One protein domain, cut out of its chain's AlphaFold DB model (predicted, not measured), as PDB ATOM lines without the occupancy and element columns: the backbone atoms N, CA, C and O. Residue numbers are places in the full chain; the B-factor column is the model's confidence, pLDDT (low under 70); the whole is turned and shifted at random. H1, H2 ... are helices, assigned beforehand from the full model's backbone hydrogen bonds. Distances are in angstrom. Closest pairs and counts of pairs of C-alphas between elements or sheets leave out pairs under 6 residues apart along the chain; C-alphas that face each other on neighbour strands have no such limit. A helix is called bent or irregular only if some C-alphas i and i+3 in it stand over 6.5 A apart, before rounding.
ATOM      1  N   LEU A   2      69.187 -41.749 -35.371       90.38
ATOM      2  CA  LEU A   2      68.665 -42.237 -34.075       90.38
ATOM      3  C   LEU A   2      68.977 -41.314 -32.874       90.38
ATOM      4  O   LEU A   2      68.081 -40.958 -32.118       90.38
ATOM      5  N   LYS A   3      70.228 -40.845 -32.746       92.94
ATOM      6  CA  LYS A   3      70.658 -39.912 -31.681       92.94
ATOM      7  C   LYS A   3      69.902 -38.574 -31.701       92.94
ATOM      8  O   LYS A   3      69.664 -37.987 -30.654       92.94
ATOM      9  N   PHE A   4      69.521 -38.102 -32.889       92.94
ATOM     10  CA  PHE A   4      68.753 -36.866 -33.057       92.94
ATOM     11  C   PHE A   4      67.288 -37.057 -32.646       92.94
ATOM     12  O   PHE A   4      66.744 -36.215 -31.939       92.94
ATOM     13  N   ILE A   5      66.682 -38.189 -33.019       93.56
ATOM     14  CA  ILE A   5      65.316 -38.548 -32.611       93.56
ATOM     15  C   ILE A   5      65.238 -38.690 -31.087       93.56
ATOM     16  O   ILE A   5      64.398 -38.052 -30.464       93.56
ATOM     17  N   LEU A   6      66.166 -39.437 -30.477       95.50
ATOM     18  CA  LEU A   6      66.253 -39.592 -29.020       95.50
ATOM     19  C   LEU A   6      66.377 -38.249 -28.302       95.50
ATOM     20  O   LEU A   6      65.662 -38.003 -27.336       95.50
ATOM     21  N   ARG A   7      67.238 -37.356 -28.802       94.06
ATOM     22  CA  ARG A   7      67.384 -36.010 -28.243       94.06
ATOM     23  C   ARG A   7      66.074 -35.219 -28.320       94.06
ATOM     24  O   ARG A   7      65.671 -34.651 -27.314       94.06
ATOM     25  N   ARG A   8      65.380 -35.235 -29.462       93.06
ATOM     26  CA  ARG A   8      64.076 -34.565 -29.604       93.06
ATOM     27  C   ARG A   8      63.004 -35.152 -28.688       93.06
ATOM     28  O   ARG A   8      62.211 -34.396 -28.140       93.06
ATOM     29  N   CYS A   9      62.966 -36.472 -28.518       93.88
ATOM     30  CA  CYS A   9      62.033 -37.116 -27.595       93.88
ATOM     31  C   CYS A   9      62.318 -36.706 -26.147       93.88
ATOM     32  O   CYS A   9      61.390 -36.349 -25.433       93.88
ATOM     33  N   LEU A  10      63.589 -36.688 -25.736       94.62
ATOM     34  CA  LEU A  10      63.985 -36.250 -24.396       94.62
ATOM     35  C   LEU A  10      63.668 -34.771 -24.149       94.62
ATOM     36  O   LEU A  10      63.238 -34.426 -23.055       94.62
ATOM     37  N   GLU A  11      63.829 -33.911 -25.157       93.19
ATOM     38  CA  GLU A  11      63.443 -32.494 -25.092       93.19
ATOM     39  C   GLU A  11      61.915 -32.307 -25.025       93.19
ATOM     40  O   GLU A  11      61.444 -31.359 -24.405       93.19
ATOM     41  N   ALA A  12      61.127 -33.222 -25.601       93.94
ATOM     42  CA  ALA A  12      59.665 -33.167 -25.543       93.94
ATOM     43  C   ALA A  12      59.096 -33.565 -24.171       93.94
ATOM     44  O   ALA A  12      58.037 -33.069 -23.797       93.94
ATOM     45  N   ILE A  13      59.785 -34.425 -23.410       95.25
ATOM     46  CA  ILE A  13      59.349 -34.854 -22.070       95.25
ATOM     47  C   ILE A  13      59.075 -33.663 -21.136       95.25
ATOM     48  O   ILE A  13      57.956 -33.584 -20.632       95.25
ATOM     49  N   PRO A  14      60.008 -32.712 -20.901       95.25
ATOM     50  CA  PRO A  14      59.742 -31.584 -20.012       95.25
ATOM     51  C   PRO A  14      58.636 -30.673 -20.551       95.25
ATOM     52  O   PRO A  14      57.821 -30.184 -19.775       95.25
ATOM     53  N   THR A  15      58.553 -30.475 -21.870       95.12
ATOM     54  CA  THR A  15      57.485 -29.673 -22.480       95.12
ATOM     55  C   THR A  15      56.111 -30.293 -22.240       95.12
ATOM     56  O   THR A  15      55.199 -29.601 -21.795       95.12
ATOM     57  N   LEU A  16      55.966 -31.594 -22.498       94.81
ATOM     58  CA  LEU A  16      54.723 -32.325 -22.263       94.81
ATOM     59  C   LEU A  16      54.389 -32.381 -20.774       94.81
ATOM     60  O   LEU A  16      53.238 -32.179 -20.414       94.81
ATOM     61  N   PHE A  17      55.384 -32.584 -19.911       95.06
ATOM     62  CA  PHE A  17      55.188 -32.590 -18.466       95.06
ATOM     63  C   PHE A  17      54.634 -31.252 -17.965       95.06
ATOM     64  O   PHE A  17      53.634 -31.234 -17.249       95.06
ATOM     65  N   ILE A  18      55.221 -30.127 -18.390       95.81
ATOM     66  CA  ILE A  18      54.735 -28.784 -18.039       95.81
ATOM     67  C   ILE A  18      53.317 -28.570 -18.575       95.81
ATOM     68  O   ILE A  18      52.456 -28.082 -17.846       95.81
ATOM     69  N   LEU A  19      53.056 -28.961 -19.824       96.06
ATOM     70  CA  LEU A  19      51.738 -28.827 -20.440       96.06
ATOM     71  C   LEU A  19      50.679 -29.623 -19.668       96.06
ATOM     72  O   LEU A  19      49.651 -29.057 -19.311       96.06
ATOM     73  N   ILE A  20      50.952 -30.890 -19.341       94.50
ATOM     74  CA  ILE A  20      50.054 -31.749 -18.555       94.50
ATOM     75  C   ILE A  20      49.827 -31.152 -17.165       94.50
ATOM     76  O   ILE A  20      48.679 -31.052 -16.737       94.50
ATOM     77  N   THR A  21      50.890 -30.689 -16.497       94.56
ATOM     78  CA  THR A  21      50.797 -30.019 -15.188       94.56
ATOM     79  C   THR A  21      49.833 -28.838 -15.260       94.56
ATOM     80  O   THR A  21      48.873 -28.764 -14.494       94.56
ATOM     81  N   ILE A  22      50.050 -27.928 -16.210       95.00
ATOM     82  CA  ILE A  22      49.230 -26.724 -16.365       95.00
ATOM     83  C   ILE A  22      47.785 -27.094 -16.703       95.00
ATOM     84  O   ILE A  22      46.869 -26.588 -16.061       95.00
ATOM     85  N   SER A  23      47.564 -27.985 -17.672       92.56
ATOM     86  CA  SER A  23      46.222 -28.417 -18.072       92.56
ATOM     87  C   SER A  23      45.461 -29.078 -16.922       92.56
ATOM     88  O   SER A  23      44.279 -28.788 -16.736       92.56
ATOM     89  N   PHE A  24      46.130 -29.906 -16.116       91.88
ATOM     90  CA  PHE A  24      45.537 -30.546 -14.946       91.88
ATOM     91  C   PHE A  24      45.083 -29.516 -13.906       91.88
ATOM     92  O   PHE A  24      43.919 -29.513 -13.502       91.88
ATOM     93  N   PHE A  25      45.968 -28.593 -13.514       90.81
ATOM     94  CA  PHE A  25      45.611 -27.552 -12.551       90.81
ATOM     95  C   PHE A  25      44.544 -26.604 -13.095       90.81
ATOM     96  O   PHE A  25      43.663 -26.198 -12.345       90.81
ATOM     97  N   MET A  26      44.567 -26.293 -14.392       90.44
ATOM     98  CA  MET A  26      43.536 -25.476 -15.029       90.44
ATOM     99  C   MET A  26      42.154 -26.132 -14.922       90.44
ATOM    100  O   MET A  26      41.186 -25.459 -14.581       90.44
ATOM    101  N   MET A  27      42.064 -27.447 -15.148       86.44
ATOM    102  CA  MET A  27      40.815 -28.197 -15.005       86.44
ATOM    103  C   MET A  27      40.362 -28.303 -13.541       86.44
ATOM    104  O   MET A  27      39.172 -28.204 -13.266       86.44
ATOM    105  N   ARG A  28      41.295 -28.467 -12.595       85.38
ATOM    106  CA  ARG A  28      40.989 -28.596 -11.157       85.38
ATOM    107  C   ARG A  28      40.595 -27.271 -10.497       85.38
ATOM    108  O   ARG A  28      39.816 -27.279  -9.551       85.38
ATOM    109  N   LEU A  29      41.163 -26.154 -10.954       85.75
ATOM    110  CA  LEU A  29      40.863 -24.809 -10.451       85.75
ATOM    111  C   LEU A  29      39.619 -24.198 -11.100       85.75
ATOM    112  O   LEU A  29      39.125 -23.179 -10.616       85.75
ATOM    113  N   ALA A  30      39.130 -24.786 -12.195       83.81
ATOM    114  CA  ALA A  30      37.904 -24.334 -12.825       83.81
ATOM    115  C   ALA A  30      36.744 -24.405 -11.810       83.81
ATOM    116  O   ALA A  30      36.553 -25.439 -11.168       83.81
ATOM    117  N   PRO A  31      35.976 -23.316 -11.625       73.38
ATOM    118  CA  PRO A  31      34.858 -23.315 -10.694       73.38
ATOM    119  C   PRO A  31      33.745 -24.235 -11.210       73.38
ATOM    120  O   PRO A  31      33.226 -24.034 -12.306       73.38
ATOM    121  N   GLY A  32      33.368 -25.225 -10.400       70.44
ATOM    122  CA  GLY A  32      32.348 -26.224 -10.730       70.44
ATOM    123  C   GLY A  32      32.923 -27.632 -10.892       70.44
ATOM    124  O   GLY A  32      34.130 -27.842 -10.886       70.44
ATOM    125  N   THR A  40      20.584 -29.794 -11.003       68.94
ATOM    126  CA  THR A  40      21.084 -30.104  -9.665       68.94
ATOM    127  C   THR A  40      20.864 -31.588  -9.387       68.94
ATOM    128  O   THR A  40      19.747 -32.046  -9.140       68.94
ATOM    129  N   LEU A  41      21.941 -32.364  -9.479       77.44
ATOM    130  CA  LEU A  41      21.932 -33.761  -9.069       77.44
ATOM    131  C   LEU A  41      21.754 -33.828  -7.545       77.44
ATOM    132  O   LEU A  41      22.371 -33.031  -6.832       77.44
ATOM    133  N   PRO A  42      20.952 -34.775  -7.026       85.19
ATOM    134  CA  PRO A  42      20.926 -35.053  -5.599       85.19
ATOM    135  C   PRO A  42      22.350 -35.339  -5.089       85.19
ATOM    136  O   PRO A  42      23.120 -36.000  -5.795       85.19
ATOM    137  N   PRO A  43      22.708 -34.891  -3.874       84.19
ATOM    138  CA  PRO A  43      24.073 -35.001  -3.352       84.19
ATOM    139  C   PRO A  43      24.576 -36.451  -3.293       84.19
ATOM    140  O   PRO A  43      25.749 -36.706  -3.547       84.19
ATOM    141  N   GLU A  44      23.686 -37.419  -3.062       86.50
ATOM    142  CA  GLU A  44      24.016 -38.851  -3.082       86.50
ATOM    143  C   GLU A  44      24.458 -39.343  -4.468       86.50
ATOM    144  O   GLU A  44      25.388 -40.138  -4.595       86.50
ATOM    145  N   VAL A  45      23.816 -38.851  -5.530       85.62
ATOM    146  CA  VAL A  45      24.177 -39.201  -6.910       85.62
ATOM    147  C   VAL A  45      25.520 -38.571  -7.266       85.62
ATOM    148  O   VAL A  45      26.346 -39.223  -7.899       85.62
ATOM    149  N   MET A  46      25.763 -37.336  -6.818       85.19
ATOM    150  CA  MET A  46      27.038 -36.651  -7.024       85.19
ATOM    151  C   MET A  46      28.190 -37.381  -6.325       85.19
ATOM    152  O   MET A  46      29.177 -37.688  -6.984       85.19
ATOM    153  N   ALA A  47      28.022 -37.781  -5.063       86.50
ATOM    154  CA  ALA A  47      29.031 -38.543  -4.326       86.50
ATOM    155  C   ALA A  47      29.354 -39.892  -4.997       86.50
ATOM    156  O   ALA A  47      30.517 -40.281  -5.100       86.50
ATOM    157  N   ASN A  48      28.335 -40.589  -5.514       89.31
ATOM    158  CA  ASN A  48      28.523 -41.836  -6.261       89.31
ATOM    159  C   ASN A  48      29.269 -41.618  -7.586       89.31
ATOM    160  O   ASN A  48      30.094 -42.444  -7.976       89.31
ATOM    161  N   ILE A  49      28.990 -40.515  -8.286       85.81
ATOM    162  CA  ILE A  49      29.700 -40.130  -9.512       85.81
ATOM    163  C   ILE A  49      31.155 -39.801  -9.184       85.81
ATOM    164  O   ILE A  49      32.058 -40.341  -9.814       85.81
ATOM    165  N   GLU A  50      31.404 -38.967  -8.181       87.25
ATOM    166  CA  GLU A  50      32.754 -38.581  -7.782       87.25
ATOM    167  C   GLU A  50      33.589 -39.784  -7.327       87.25
ATOM    168  O   GLU A  50      34.759 -39.881  -7.692       87.25
ATOM    169  N   ALA A  51      32.985 -40.734  -6.608       88.00
ATOM    170  CA  ALA A  51      33.628 -41.992  -6.241       88.00
ATOM    171  C   ALA A  51      33.919 -42.872  -7.469       88.00
ATOM    172  O   ALA A  51      35.001 -43.440  -7.581       88.00
ATOM    173  N   LYS A  52      32.982 -42.960  -8.421       88.00
ATOM    174  CA  LYS A  52      33.152 -43.744  -9.654       88.00
ATOM    175  C   LYS A  52      34.228 -43.173 -10.582       88.00
ATOM    176  O   LYS A  52      34.893 -43.932 -11.277       88.00
ATOM    177  N   TYR A  53      34.360 -41.850 -10.626       86.38
ATOM    178  CA  TYR A  53      35.334 -41.143 -11.462       86.38
ATOM    179  C   TYR A  53      36.602 -40.739 -10.702       86.38
ATOM    180  O   TYR A  53      37.398 -39.980 -11.245       86.38
ATOM    181  N   HIS A  54      36.802 -41.230  -9.472       86.06
ATOM    182  CA  HIS A  54      37.997 -40.951  -8.666       86.06
ATOM    183  C   HIS A  54      38.247 -39.454  -8.398       86.06
ATOM    184  O   HIS A  54      39.350 -39.029  -8.063       86.06
ATOM    185  N   LEU A  55      37.202 -38.625  -8.490       84.06
ATOM    186  CA  LEU A  55      37.292 -37.181  -8.246       84.06
ATOM    187  C   LEU A  55      37.513 -36.848  -6.763       84.06
ATOM    188  O   LEU A  55      37.994 -35.750  -6.449       84.06
ATOM    189  N   ASN A  56      37.210 -37.814  -5.892       84.69
ATOM    190  CA  ASN A  56      37.399 -37.771  -4.443       84.69
ATOM    191  C   ASN A  56      38.776 -38.276  -3.984       84.69
ATOM    192  O   ASN A  56      39.094 -38.166  -2.800       84.69
ATOM    193  N   ASP A  57      39.597 -38.808  -4.891       87.50
ATOM    194  CA  ASP A  57      40.912 -39.337  -4.533       87.50
ATOM    195  C   ASP A  57      41.912 -38.203  -4.240       87.50
ATOM    196  O   ASP A  57      41.717 -37.062  -4.675       87.50
ATOM    197  N   PRO A  58      43.015 -38.473  -3.517       90.31
ATOM    198  CA  PRO A  58      44.068 -37.487  -3.309       90.31
ATOM    199  C   PRO A  58      44.597 -36.925  -4.634       90.31
ATOM    200  O   PRO A  58      44.730 -37.644  -5.619       90.31
ATOM    201  N   ILE A  59      44.979 -35.644  -4.643       86.25
ATOM    202  CA  ILE A  59      45.451 -34.942  -5.854       86.25
ATOM    203  C   ILE A  59      46.602 -35.685  -6.544       86.25
ATOM    204  O   ILE A  59      46.652 -35.717  -7.767       86.25
ATOM    205  N   MET A  60      47.498 -36.316  -5.780       87.31
ATOM    206  CA  MET A  60      48.594 -37.104  -6.352       87.31
ATOM    207  C   MET A  60      48.091 -38.312  -7.145       87.31
ATOM    208  O   MET A  60      48.633 -38.595  -8.203       87.31
ATOM    209  N   THR A  61      47.034 -38.978  -6.674       87.75
ATOM    210  CA  THR A  61      46.383 -40.088  -7.383       87.75
ATOM    211  C   THR A  61      45.622 -39.605  -8.617       87.75
ATOM    212  O   THR A  61      45.510 -40.332  -9.591       87.75
ATOM    213  N   GLN A  62      45.100 -38.374  -8.600       85.31
ATOM    214  CA  GLN A  62      44.450 -37.783  -9.778       85.31
ATOM    215  C   GLN A  62      45.455 -37.298 -10.835       85.31
ATOM    216  O   GLN A  62      45.080 -37.119 -11.993       85.31
ATOM    217  N   TYR A  63      46.701 -37.032 -10.438       88.50
ATOM    218  CA  TYR A  63      47.727 -36.441 -11.294       88.50
ATOM    219  C   TYR A  63      48.667 -37.468 -11.950       88.50
ATOM    220  O   TYR A  63      49.125 -37.224 -13.068       88.50
ATOM    221  N   PHE A  64      48.969 -38.581 -11.272       85.25
ATOM    222  CA  PHE A  64      49.869 -39.645 -11.744       85.25
ATOM    223  C   PHE A  64      49.104 -40.892 -12.182       85.25
ATOM    224  O   PHE A  64      49.514 -41.481 -13.208       85.25
TER     225      PHE A  64
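What this domain is: This is residues 2 to 32 and 40 to 64 of the 64 residues of the protein "Peptide ABC transporter permease" of Escherichia coli (UniProt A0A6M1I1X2). One long helix, H1, makes most of the length of a thin rod; its residues 2 to 19 stick out alone as a free arm. Near its other end the stretch after a cut comes back toward it: the shorter H2 lies beyond the end of H1, and the small H3 sits near Phe 24 of H1, so that the helices are strung out with few contacts and no closed core. The printed part has 56 residues with three named helices, in the order H1, H2, H3, and no named strand; the class is all helix. The whole is extended, with a radius of gyration of the C-alphas of 17.3 A, and its C-alphas span 56 by 20 by 16 A.

How they stand to each other: Begin with the longest helix, H1, residues 2 to 29, which touches no helix. Look at its residues 2 to 19 and you will find that they stand free, with no C-alpha 8 or more residues away along the chain within 10 A. Go on to Phe 24, where H1 is near H3, the helix of residues 59 to 63. These two are close but not clearly touching, with 1 pair of C-alphas within 8 A: those of Phe 24 and Tyr 63, their closest, are 7.3 A apart. From centre to centre H1 and H3 are 17.4 A apart. Now look at residues 43 to 52, which are H2; this helix touches no helix. H1 and H2 are apart, with no C-alpha of the one within 8 A of the other. H2 and H3 are apart too, by the same measure, although a short link of 6 residues joins them. Residues 40 to 46, of which 43 to 46 belong to H2, stand free. On the backbone atoms, each O i to N i+4 pair inside H2 and H3 is within hydrogen-bond range, and in H1 22 of 24 such pairs are.

Where its parts are: Find C-alpha 2 at (68.665, -42.237, -34.075), where H1 begins. From there H1 runs through 28 residues to C-alpha 29 at (40.863, -24.809, -10.451), 40.4 A from first to last C-alpha, with x falling and z rising between these two points. H1 is neither bent nor irregular, but only just: C-alphas 11 and 14 are 6.4 A apart. Past the cut, look for Pro 43, the first of the 10 residues of H2, which ends at Lys 52 and is 14.1 A from first to last C-alpha. H3, from Ile 59 to Tyr 63, has 5 residues and is 6.1 A from first to last C-alpha; find its end at C-alpha 63, (47.727, -36.441, -11.294).

The domain as a whole: The outline is a rod, and the two C-alphas farthest apart are those of Lys 3 and Pro 42, at 56.4 A. The first and last printed C-alphas, those of Leu 2 and Phe 64, are 29.3 A apart; Phe 64 is the chain's last residue. Without the stretches that stand free, the body has 31 residues, spans 27 by 22 by 11 A and has a radius of gyration of 10.0 A. Look between Gly 32 and Thr 40 for the cut: residues 33 to 39 are not printed, and C-alphas 32 and 40 are 12.0 A apart across it. The link from H1 to H2 runs across this cut, with 13 residues between them in the chain, 7 of them not printed. Of the links that are printed whole, H2 to H3 is short but not tight, and no link is long. In the B-factor column of this predicted model, the mean pLDDT of the printed part is 88.7, and residue 40 is the one residue under 70.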